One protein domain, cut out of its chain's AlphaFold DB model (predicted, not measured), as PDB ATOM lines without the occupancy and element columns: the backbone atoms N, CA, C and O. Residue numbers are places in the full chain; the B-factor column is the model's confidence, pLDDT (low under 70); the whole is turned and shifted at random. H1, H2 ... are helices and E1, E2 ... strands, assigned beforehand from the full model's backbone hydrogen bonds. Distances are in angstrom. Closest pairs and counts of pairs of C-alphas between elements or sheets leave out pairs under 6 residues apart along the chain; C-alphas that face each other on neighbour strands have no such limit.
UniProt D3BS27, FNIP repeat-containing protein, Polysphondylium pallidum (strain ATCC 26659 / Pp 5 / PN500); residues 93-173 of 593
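AT A GLANCE: This is residues 93 to 173 of the 593 residues of the protein "FNIP repeat-containing protein" of Polysphondylium pallidum (strain ATCC 26659 / Pp 5 / PN500) (UniProt D3BS27). With little regular structure, this is a small slab of parallel strands, ordered E2, E3, E4, with H1 set off and E1 beyond E2. Of 81 printed residues, 28 are in E1, E2, H1, E3 and E4, class mixed. It is compact, with a radius of gyration of the C-alphas of 11.5 A and spans of 30, 29 and 21 A.

HOW THE PARTS SIT: E3, residues 149 to 153, is parallel to E2 and E4, residues 119 to 124 and 166 to 169; N 151 to O 122 and N 168 to O 150, 2.9 A each, are within hydrogen-bond range. H1, residues 134 to 143, every O i to N i+4 pair within range, is not on the sheet. E2 and E3, joined through H1, form a strand-helix-strand unit, its crossover right-handed.

IN THESE COORDINATES: E1, residues 104 to 106, begins at C-alpha (37.599, 37.252, 118.539); E4 ends at (52.745, 41.721, 131.792).

THE WHOLE: Links E1 to E2 and E3 to E4 are long; pLDDT is under 70 at residues 96 to 100 and 126 to 132.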
ATOM      1  N   VAL A  93      40.584  38.444 122.325       86.19
ATOM      2  CA  VAL A  93      40.387  38.750 123.747       86.19
ATOM      3  C   VAL A  93      39.844  37.522 124.468       86.19
ATOM      4  O   VAL A  93      38.878  36.896 124.027       86.19
ATOM      5  N   ILE A  94      40.457  37.179 125.597       84.50
ATOM      6  CA  ILE A  94      39.983  36.122 126.492       84.50
ATOM      7  C   ILE A  94      39.736  36.743 127.865       84.50
ATOM      8  O   ILE A  94      40.688  37.195 128.500       84.50
ATOM      9  N   GLY A  95      38.483  36.770 128.323       79.81
ATOM     10  CA  GLY A  95      38.093  37.409 129.585       79.81
ATOM     11  C   GLY A  95      36.724  38.087 129.513       79.81
ATOM     12  O   GLY A  95      35.899  37.727 128.684       79.81
ATOM     13  N   TYR A  96      36.463  39.049 130.401       69.88
ATOM     14  CA  TYR A  96      35.198  39.790 130.407       69.88
ATOM     15  C   TYR A  96      35.107  40.754 129.214       69.88
ATOM     16  O   TYR A  96      36.105  41.320 128.775       69.88
ATOM     17  N   LYS A  97      33.880  41.015 128.742       62.38
ATOM     18  CA  LYS A  97      33.590  42.056 127.743       62.38
ATOM     19  C   LYS A  97      33.824  43.456 128.326       62.38
ATOM     20  O   LYS A  97      32.879  44.112 128.753       62.38
ATOM     21  N   THR A  98      35.069  43.909 128.354       53.91
ATOM     22  CA  THR A  98      35.436  45.285 128.740       53.91
ATOM     23  C   THR A  98      35.692  46.178 127.524       53.91
ATOM     24  O   THR A  98      35.526  47.393 127.614       53.91
ATOM     25  N   TYR A  99      36.023  45.590 126.369       55.59
ATOM     26  CA  TYR A  99      36.366  46.308 125.139       55.59
ATOM     27  C   TYR A  99      35.319  46.105 124.039       55.59
ATOM     28  O   TYR A  99      34.749  45.026 123.906       55.59
ATOM     29  N   HIS A 100      35.096  47.130 123.213       59.19
ATOM     30  CA  HIS A 100      34.225  47.054 122.031       59.19
ATOM     31  C   HIS A 100      34.985  46.775 120.725       59.19
ATOM     32  O   HIS A 100      34.348  46.637 119.693       59.19
ATOM     33  N   ASN A 101      36.319  46.678 120.761       70.19
ATOM     34  CA  ASN A 101      37.154  46.588 119.562       70.19
ATOM     35  C   ASN A 101      38.057  45.340 119.614       70.19
ATOM     36  O   ASN A 101      39.203  45.410 120.056       70.19
ATOM     37  N   TYR A 102      37.504  44.183 119.246       77.00
ATOM     38  CA  TYR A 102      38.202  42.898 119.129       77.00
ATOM     39  C   TYR A 102      37.671  42.113 117.925       77.00
ATOM     40  O   TYR A 102      36.521  42.284 117.527       77.00
ATOM     41  N   ASP A 103      38.480  41.201 117.383       79.12
ATOM     42  CA  ASP A 103      38.055  40.306 116.298       79.12
ATOM     43  C   ASP A 103      37.451  39.012 116.833       79.12
ATOM     44  O   ASP A 103      36.453  38.511 116.324       79.12
ATOM     45  N   TYR A 104      38.056  38.467 117.885       79.69
ATOM     46  CA  TYR A 104      37.599  37.252 118.539       79.69
ATOM     47  C   TYR A 104      37.474  37.502 120.032       79.69
ATOM     48  O   TYR A 104      38.347  38.121 120.638       79.69
ATOM     49  N   HIS A 105      36.416  36.975 120.636       81.75
ATOM     50  CA  HIS A 105      36.199  37.080 122.070       81.75
ATOM     51  C   HIS A 105      35.681  35.771 122.644       81.75
ATOM     52  O   HIS A 105      34.750  35.163 122.111       81.75
ATOM     53  N   PHE A 106      36.278  35.364 123.759       79.62
ATOM     54  CA  PHE A 106      35.825  34.228 124.542       79.62
ATOM     55  C   PHE A 106      35.885  34.571 126.025       79.62
ATOM     56  O   PHE A 106      36.944  34.908 126.543       79.62
ATOM     57  N   ASP A 107      34.773  34.377 126.732       77.75
ATOM     58  CA  ASP A 107      34.749  34.525 128.192       77.75
ATOM     59  C   ASP A 107      35.652  33.483 128.888       77.75
ATOM     60  O   ASP A 107      36.121  33.684 130.008       77.75
ATOM     61  N   ASP A 108      35.913  32.355 128.214       77.25
ATOM     62  CA  ASP A 108      36.722  31.243 128.707       77.25
ATOM     63  C   ASP A 108      37.529  30.594 127.573       77.25
ATOM     64  O   ASP A 108      36.969  30.158 126.560       77.25
ATOM     65  N   ALA A 109      38.844  30.464 127.771       80.81
ATOM     66  CA  ALA A 109      39.761  29.831 126.827       80.81
ATOM     67  C   ALA A 109      39.371  28.385 126.471       80.81
ATOM     68  O   ALA A 109      39.681  27.934 125.376       80.81
ATOM     69  N   ARG A 110      38.670  27.648 127.344       81.00
ATOM     70  CA  ARG A 110      38.243  26.255 127.081       81.00
ATOM     71  C   ARG A 110      37.251  26.132 125.927       81.00
ATOM     72  O   ARG A 110      37.138  25.066 125.324       81.00
ATOM     73  N   ASN A 111      36.555  27.216 125.602       82.69
ATOM     74  CA  ASN A 111      35.665  27.271 124.445       82.69
ATOM     75  C   ASN A 111      36.446  27.383 123.122       82.69
ATOM     76  O   ASN A 111      35.881  27.169 122.049       82.69
ATOM     77  N   LEU A 112      37.748  27.675 123.195       83.12
ATOM     78  CA  LEU A 112      38.649  27.742 122.057       83.12
ATOM     79  C   LEU A 112      39.340  26.390 121.843       83.12
ATOM     80  O   LEU A 112      40.030  25.880 122.725       83.12
ATOM     81  N   LYS A 113      39.187  25.811 120.646       86.75
ATOM     82  CA  LYS A 113      39.888  24.571 120.257       86.75
ATOM     83  C   LYS A 113      41.332  24.820 119.818       86.75
ATOM     84  O   LYS A 113      42.191  23.985 120.058       86.75
ATOM     85  N   SER A 114      41.568  25.947 119.153       89.88
ATOM     86  CA  SER A 114      42.864  26.388 118.634       89.88
ATOM     87  C   SER A 114      42.820  27.896 118.415       89.88
ATOM     88  O   SER A 114      41.759  28.427 118.080       89.88
ATOM     89  N   ILE A 115      43.956  28.580 118.543       89.25
ATOM     90  CA  ILE A 115      44.053  29.994 118.161       89.25
ATOM     91  C   ILE A 115      43.976  30.087 116.626       89.25
ATOM     92  O   ILE A 115      44.737  29.390 115.951       89.25
ATOM     93  N   PRO A 116      43.059  30.891 116.053       87.88
ATOM     94  CA  PRO A 116      42.983  31.080 114.607       87.88
ATOM     95  C   PRO A 116      44.306  31.599 114.027       87.88
ATOM     96  O   PRO A 116      44.958  32.455 114.618       87.88
ATOM     97  N   SER A 117      44.701  31.109 112.850       88.50
ATOM     98  CA  SER A 117      46.009  31.413 112.243       88.50
ATOM     99  C   SER A 117      46.189  32.870 111.806       88.50
ATOM    100  O   SER A 117      47.294  33.273 111.460       88.50
ATOM    101  N   ASN A 118      45.110  33.646 111.761       87.12
ATOM    102  CA  ASN A 118      45.119  35.076 111.474       87.12
ATOM    103  C   ASN A 118      45.230  35.949 112.736       87.12
ATOM    104  O   ASN A 118      45.324  37.166 112.609       87.12
ATOM    105  N   VAL A 119      45.236  35.359 113.935       90.44
ATOM    106  CA  VAL A 119      45.423  36.084 115.199       90.44
ATOM    107  C   VAL A 119      46.907  36.329 115.440       90.44
ATOM    108  O   VAL A 119      47.671  35.371 115.588       90.44
ATOM    109  N   SER A 120      47.297  37.602 115.523       94.62
ATOM    110  CA  SER A 120      48.655  38.016 115.906       94.62
ATOM    111  C   SER A 120      48.731  38.531 117.344       94.62
ATOM    112  O   SER A 120      49.784  38.413 117.975       94.62
ATOM    113  N   VAL A 121      47.616  39.023 117.898       94.06
ATOM    114  CA  VAL A 121      47.546  39.571 119.257       94.06
ATOM    115  C   VAL A 121      46.571  38.766 120.106       94.06
ATOM    116  O   VAL A 121      45.401  38.614 119.761       94.06
ATOM    117  N   VAL A 122      47.041  38.297 121.259       92.88
ATOM    118  CA  VAL A 122      46.188  37.716 122.301       92.88
ATOM    119  C   VAL A 122      46.192  38.644 123.508       92.88
ATOM    120  O   VAL A 122      47.257  38.979 124.026       92.88
ATOM    121  N   SER A 123      45.009  39.053 123.961       90.62
ATOM    122  CA  SER A 123      44.822  39.867 125.161       90.62
ATOM    123  C   SER A 123      44.076  39.087 126.232       90.62
ATOM    124  O   SER A 123      43.011  38.518 125.981       90.62
ATOM    125  N   LEU A 124      44.657  39.057 127.426       88.00
ATOM    126  CA  LEU A 124      44.148  38.335 128.580       88.00
ATOM    127  C   LEU A 124      43.562  39.323 129.585       88.00
ATOM    128  O   LEU A 124      44.298  39.989 130.311       88.00
ATOM    129  N   ASP A 125      42.236  39.392 129.644       77.44
ATOM    130  CA  ASP A 125      41.512  40.215 130.607       77.44
ATOM    131  C   ASP A 125      41.069  39.344 131.804       77.44
ATOM    132  O   ASP A 125      40.703  38.182 131.643       77.44
ATOM    133  N   THR A 126      41.059  39.904 133.017       66.25
ATOM    134  CA  THR A 126      40.599  39.337 134.313       66.25
ATOM    135  C   THR A 126      41.569  38.531 135.178       66.25
ATOM    136  O   THR A 126      42.232  37.599 134.726       66.25
ATOM    137  N   ASP A 127      41.580  38.861 136.479       63.69
ATOM    138  CA  ASP A 127      42.353  38.215 137.554       63.69
ATOM    139  C   ASP A 127      41.728  36.914 138.108       63.69
ATOM    140  O   ASP A 127      42.393  36.214 138.868       63.69
ATOM    141  N   ILE A 128      40.496  36.534 137.732       53.31
ATOM    142  CA  ILE A 128      39.775  35.419 138.392       53.31
ATOM    143  C   ILE A 128      39.577  34.194 137.481       53.31
ATOM    144  O   ILE A 128      39.797  33.068 137.924       53.31
ATOM    145  N   VAL A 129      39.205  34.366 136.205       51.53
ATOM    146  CA  VAL A 129      38.828  33.225 135.336       51.53
ATOM    147  C   VAL A 129      40.056  32.507 134.760       51.53
ATOM    148  O   VAL A 129      40.052  31.287 134.590       51.53
ATOM    149  N   ILE A 130      41.155  33.233 134.537       55.50
ATOM    150  CA  ILE A 130      42.378  32.679 133.937       55.50
ATOM    151  C   ILE A 130      43.172  31.811 134.927       55.50
ATOM    152  O   ILE A 130      43.855  30.888 134.491       55.50
ATOM    153  N   GLN A 131      43.067  32.033 136.246       56.00
ATOM    154  CA  GLN A 131      43.867  31.293 137.237       56.00
ATOM    155  C   GLN A 131      43.630  29.775 137.203       56.00
ATOM    156  O   GLN A 131      44.557  29.010 137.452       56.00
ATOM    157  N   GLN A 132      42.424  29.324 136.850       60.66
ATOM    158  CA  GLN A 132      42.081  27.899 136.893       60.66
ATOM    159  C   GLN A 132      42.570  27.102 135.671       60.66
ATOM    160  O   GLN A 132      42.629  25.881 135.756       60.66
ATOM    161  N   ASN A 133      42.933  27.750 134.552       71.69
ATOM    162  CA  ASN A 133      43.188  27.059 133.274       71.69
ATOM    163  C   ASN A 133      44.375  27.624 132.468       71.69
ATOM    164  O   ASN A 133      44.407  27.496 131.241       71.69
ATOM    165  N   GLN A 134      45.357  28.242 133.134       78.50
ATOM    166  CA  GLN A 134      46.537  28.815 132.466       78.50
ATOM    167  C   GLN A 134      47.261  27.781 131.596       78.50
ATOM    168  O   GLN A 134      47.572  28.065 130.449       78.50
ATOM    169  N   GLU A 135      47.451  26.553 132.078       87.56
ATOM    170  CA  GLU A 135      48.156  25.513 131.321       87.56
ATOM    171  C   GLU A 135      47.524  25.238 129.944       87.56
ATOM    172  O   GLU A 135      48.230  25.183 128.938       87.56
ATOM    173  N   TYR A 136      46.189  25.146 129.870       89.12
ATOM    174  CA  TYR A 136      45.479  24.927 128.605       89.12
ATOM    175  C   TYR A 136      45.692  26.086 127.627       89.12
ATOM    176  O   TYR A 136      45.974  25.864 126.451       89.12
ATOM    177  N   LEU A 137      45.593  27.325 128.112       88.75
ATOM    178  CA  LEU A 137      45.806  28.512 127.291       88.75
ATOM    179  C   LEU A 137      47.245  28.587 126.765       88.75
ATOM    180  O   LEU A 137      47.451  28.848 125.583       88.75
ATOM    181  N   TYR A 138      48.240  28.334 127.617       90.75
ATOM    182  CA  TYR A 138      49.642  28.351 127.200       90.75
ATOM    183  C   TYR A 138      49.963  27.204 126.240       90.75
ATOM    184  O   TYR A 138      50.745  27.403 125.311       90.75
ATOM    185  N   ARG A 139      49.290  26.051 126.366       91.81
ATOM    186  CA  ARG A 139      49.323  25.009 125.336       91.81
ATOM    187  C   ARG A 139      48.832  25.548 123.988       91.81
ATOM    188  O   ARG A 139      49.570  25.455 123.013       91.81
ATOM    189  N   LEU A 140      47.658  26.187 123.940       92.38
ATOM    190  CA  LEU A 140      47.146  26.793 122.701       92.38
ATOM    191  C   LEU A 140      48.092  27.859 122.124       92.38
ATOM    192  O   LEU A 140      48.271  27.926 120.909       92.38
ATOM    193  N   LEU A 141      48.709  28.680 122.981       92.38
ATOM    194  CA  LEU A 141      49.710  29.668 122.570       92.38
ATOM    195  C   LEU A 141      50.934  28.984 121.952       92.38
ATOM    196  O   LEU A 141      51.359  29.377 120.873       92.38
ATOM    197  N   SER A 142      51.473  27.946 122.594       91.31
ATOM    198  CA  SER A 142      52.635  27.200 122.092       91.31
ATOM    199  C   SER A 142      52.387  26.456 120.776       91.31
ATOM    200  O   SER A 142      53.316  26.281 119.990       91.31
ATOM    201  N   GLU A 143      51.144  26.036 120.524       91.88
ATOM    202  CA  GLU A 143      50.719  25.418 119.264       91.88
ATOM    203  C   GLU A 143      50.535  26.453 118.142       91.88
ATOM    204  O   GLU A 143      50.558  26.101 116.960       91.88
ATOM    205  N   SER A 144      50.372  27.733 118.492       91.12
ATOM    206  CA  SER A 144      50.216  28.808 117.522       91.12
ATOM    207  C   SER A 144      51.557  29.285 116.968       91.12
ATOM    208  O   SER A 144      52.529  29.492 117.692       91.12
ATOM    209  N   GLN A 145      51.586  29.516 115.656       90.31
ATOM    210  CA  GLN A 145      52.718  30.125 114.952       90.31
ATOM    211  C   GLN A 145      52.461  31.589 114.574       90.31
ATOM    212  O   GLN A 145      53.379  32.266 114.117       90.31
ATOM    213  N   SER A 146      51.224  32.070 114.732       93.00
ATOM    214  CA  SER A 146      50.802  33.398 114.277       93.00
ATOM    215  C   SER A 146      50.895  34.468 115.362       93.00
ATOM    216  O   SER A 146      51.049  35.641 115.039       93.00
ATOM    217  N   VAL A 147      50.827  34.083 116.642       95.19
ATOM    218  CA  VAL A 147      50.803  35.040 117.756       95.19
ATOM    219  C   VAL A 147      52.183  35.663 117.947       95.19
ATOM    220  O   VAL A 147      53.160  34.963 118.230       95.19
ATOM    221  N   THR A 148      52.247  36.985 117.831       96.94
ATOM    222  CA  THR A 148      53.457  37.797 118.007       96.94
ATOM    223  C   THR A 148      53.371  38.710 119.229       96.94
ATOM    224  O   THR A 148      54.414  39.098 119.757       96.94
ATOM    225  N   MET A 149      52.167  39.011 119.726       96.94
ATOM    226  CA  MET A 149      51.955  39.841 120.912       96.94
ATOM    227  C   MET A 149      51.051  39.153 121.936       96.94
ATOM    228  O   MET A 149      49.965  38.674 121.605       96.94
ATOM    229  N   LEU A 150      51.484  39.166 123.198       95.06
ATOM    230  CA  LEU A 150      50.703  38.690 124.336       95.06
ATOM    231  C   LEU A 150      50.528  39.814 125.362       95.06
ATOM    232  O   LEU A 150      51.509  40.268 125.952       95.06
ATOM    233  N   LYS A 151      49.282  40.238 125.589       93.31
ATOM    234  CA  LYS A 151      48.915  41.231 126.607       93.31
ATOM    235  C   LYS A 151      48.279  40.571 127.821       93.31
ATOM    236  O   LYS A 151      47.540  39.596 127.680       93.31
ATOM    237  N   GLY A 152      48.551  41.107 129.006       90.38
ATOM    238  CA  GLY A 152      48.049  40.554 130.264       90.38
ATOM    239  C   GLY A 152      48.730  39.240 130.663       90.38
ATOM    240  O   GLY A 152      48.134  38.413 131.358       90.38
ATOM    241  N   CYS A 153      49.970  39.006 130.214       91.50
ATOM    242  CA  CYS A 153      50.737  37.833 130.633       91.50
ATOM    243  C   CYS A 153      50.963  37.887 132.155       91.50
ATOM    244  O   CYS A 153      51.301  38.935 132.696       91.50
ATOM    245  N   ARG A 154      50.764  36.772 132.865       88.88
ATOM    246  CA  ARG A 154      50.881  36.721 134.338       88.88
ATOM    247  C   ARG A 154      51.964  35.777 134.853       88.88
ATOM    248  O   ARG A 154      52.281  35.817 136.034       88.88
ATOM    249  N   THR A 155      52.481  34.892 134.003       90.62
ATOM    250  CA  THR A 155      53.411  33.826 134.395       90.62
ATOM    251  C   THR A 155      54.263  33.397 133.207       90.62
ATOM    252  O   THR A 155      53.794  33.405 132.070       90.62
ATOM    253  N   LEU A 156      55.499  32.983 133.469       92.00
ATOM    254  CA  LEU A 156      56.389  32.359 132.490       92.00
ATOM    255  C   LEU A 156      56.515  30.844 132.700       92.00
ATOM    256  O   LEU A 156      57.200  30.171 131.929       92.00
ATOM    257  N   LYS A 157      55.823  30.283 133.700       91.12
ATOM    258  CA  LYS A 157      55.918  28.875 134.117       91.12
ATOM    259  C   LYS A 157      55.754  27.864 132.976       91.12
ATOM    260  O   LYS A 157      56.411  26.828 132.986       91.12
ATOM    261  N   TYR A 158      54.871  28.142 132.018       89.69
ATOM    262  CA  TYR A 158      54.553  27.227 130.912       89.69
ATOM    263  C   TYR A 158      55.396  27.478 129.652       89.69
ATOM    264  O   TYR A 158      55.224  26.787 128.650       89.69
ATOM    265  N   GLY A 159      56.316  28.447 129.702       88.06
ATOM    266  CA  GLY A 159      57.083  28.907 128.550       88.06
ATOM    267  C   GLY A 159      56.258  29.761 127.586       88.06
ATOM    268  O   GLY A 159      55.029  29.763 127.606       88.06
ATOM    269  N   LEU A 160      56.950  30.507 126.728       88.94
ATOM    270  CA  LEU A 160      56.335  31.335 125.693       88.94
ATOM    271  C   LEU A 160      56.751  30.850 124.298       88.94
ATOM    272  O   LEU A 160      57.888  30.397 124.121       88.94
ATOM    273  N   PRO A 161      55.863  30.944 123.292       86.38
ATOM    274  CA  PRO A 161      56.204  30.559 121.931       86.38
ATOM    275  C   PRO A 161      57.304  31.458 121.355       86.38
ATOM    276  O   PRO A 161      57.386  32.652 121.638       86.38
ATOM    277  N   LYS A 162      58.142  30.883 120.484       86.94
ATOM    278  CA  LYS A 162      59.257  31.598 119.831       86.94
ATOM    279  C   LYS A 162      58.803  32.677 118.841       86.94
ATOM    280  O   LYS A 162      59.633  33.452 118.383       86.94
ATOM    281  N   SER A 163      57.526  32.696 118.466       92.00
ATOM    282  CA  SER A 163      56.943  33.726 117.601       92.00
ATOM    283  C   SER A 163      56.690  35.043 118.339       92.00
ATOM    284  O   SER A 163      56.527  36.071 117.684       92.00
ATOM    285  N   ILE A 164      56.677  35.037 119.679       95.69
ATOM    286  CA  ILE A 164      56.418  36.235 120.481       95.69
ATOM    287  C   ILE A 164      57.540  37.256 120.290       95.69
ATOM    288  O   ILE A 164      58.725  36.964 120.475       95.69
ATOM    289  N   LYS A 165      57.120  38.470 119.945       97.69
ATOM    290  CA  LYS A 165      57.934  39.674 119.782       97.69
ATOM    291  C   LYS A 165      57.572  40.764 120.784       97.69
ATOM    292  O   LYS A 165      58.412  41.609 121.063       97.69
ATOM    293  N   SER A 166      56.360  40.743 121.336       98.44
ATOM    294  CA  SER A 166      55.898  41.740 122.301       98.44
ATOM    295  C   SER A 166      55.171  41.091 123.472       98.44
ATOM    296  O   SER A 166      54.282  40.261 123.272       98.44
ATOM    297  N   ILE A 167      55.511  41.500 124.693       97.50
ATOM    298  CA  ILE A 167      54.834  41.064 125.920       97.50
ATOM    299  C   ILE A 167      54.468  42.284 126.752       97.50
ATOM    300  O   ILE A 167      55.309  43.143 127.005       97.50
ATOM    301  N   GLU A 168      53.226  42.305 127.218       96.38
ATOM    302  CA  GLU A 168      52.764  43.192 128.278       96.38
ATOM    303  C   GLU A 168      52.319  42.325 129.458       96.38
ATOM    304  O   GLU A 168      51.382  41.521 129.356       96.38
ATOM    305  N   PHE A 169      53.040  42.442 130.567       94.44
ATOM    306  CA  PHE A 169      52.745  41.721 131.792       94.44
ATOM    307  C   PHE A 169      51.686  42.443 132.634       94.44
ATOM    308  O   PHE A 169      51.632  43.668 132.706       94.44
ATOM    309  N   HIS A 170      50.877  41.667 133.352       89.25
ATOM    310  CA  HIS A 170      49.913  42.160 134.329       89.25
ATOM    311  C   HIS A 170      50.046  41.362 135.624       89.25
ATOM    312  O   HIS A 170      49.955  40.137 135.610       89.25
ATOM    313  N   ASN A 171      50.265  42.036 136.756       88.38
ATOM    314  CA  ASN A 171      50.483  41.386 138.058       88.38
ATOM    315  C   ASN A 171      51.573  40.279 138.044       88.38
ATOM    316  O   ASN A 171      51.524  39.352 138.850       88.38
ATOM    317  N   PHE A 172      52.550  40.355 137.130       92.38
ATOM    318  CA  PHE A 172      53.665  39.408 137.030       92.38
ATOM    319  C   PHE A 172      54.754  39.746 138.049       92.38
ATOM    320  O   PHE A 172      55.201  40.887 138.104       92.38
ATOM    321  N   ASN A 173      55.208  38.756 138.821       94.75
ATOM    322  CA  ASN A 173      56.246  38.945 139.839       94.75
ATOM    323  C   ASN A 173      57.157  37.711 140.009       94.75
ATOM    324  O   ASN A 173      57.655  37.436 141.100       94.75
TER     325      ASN A 173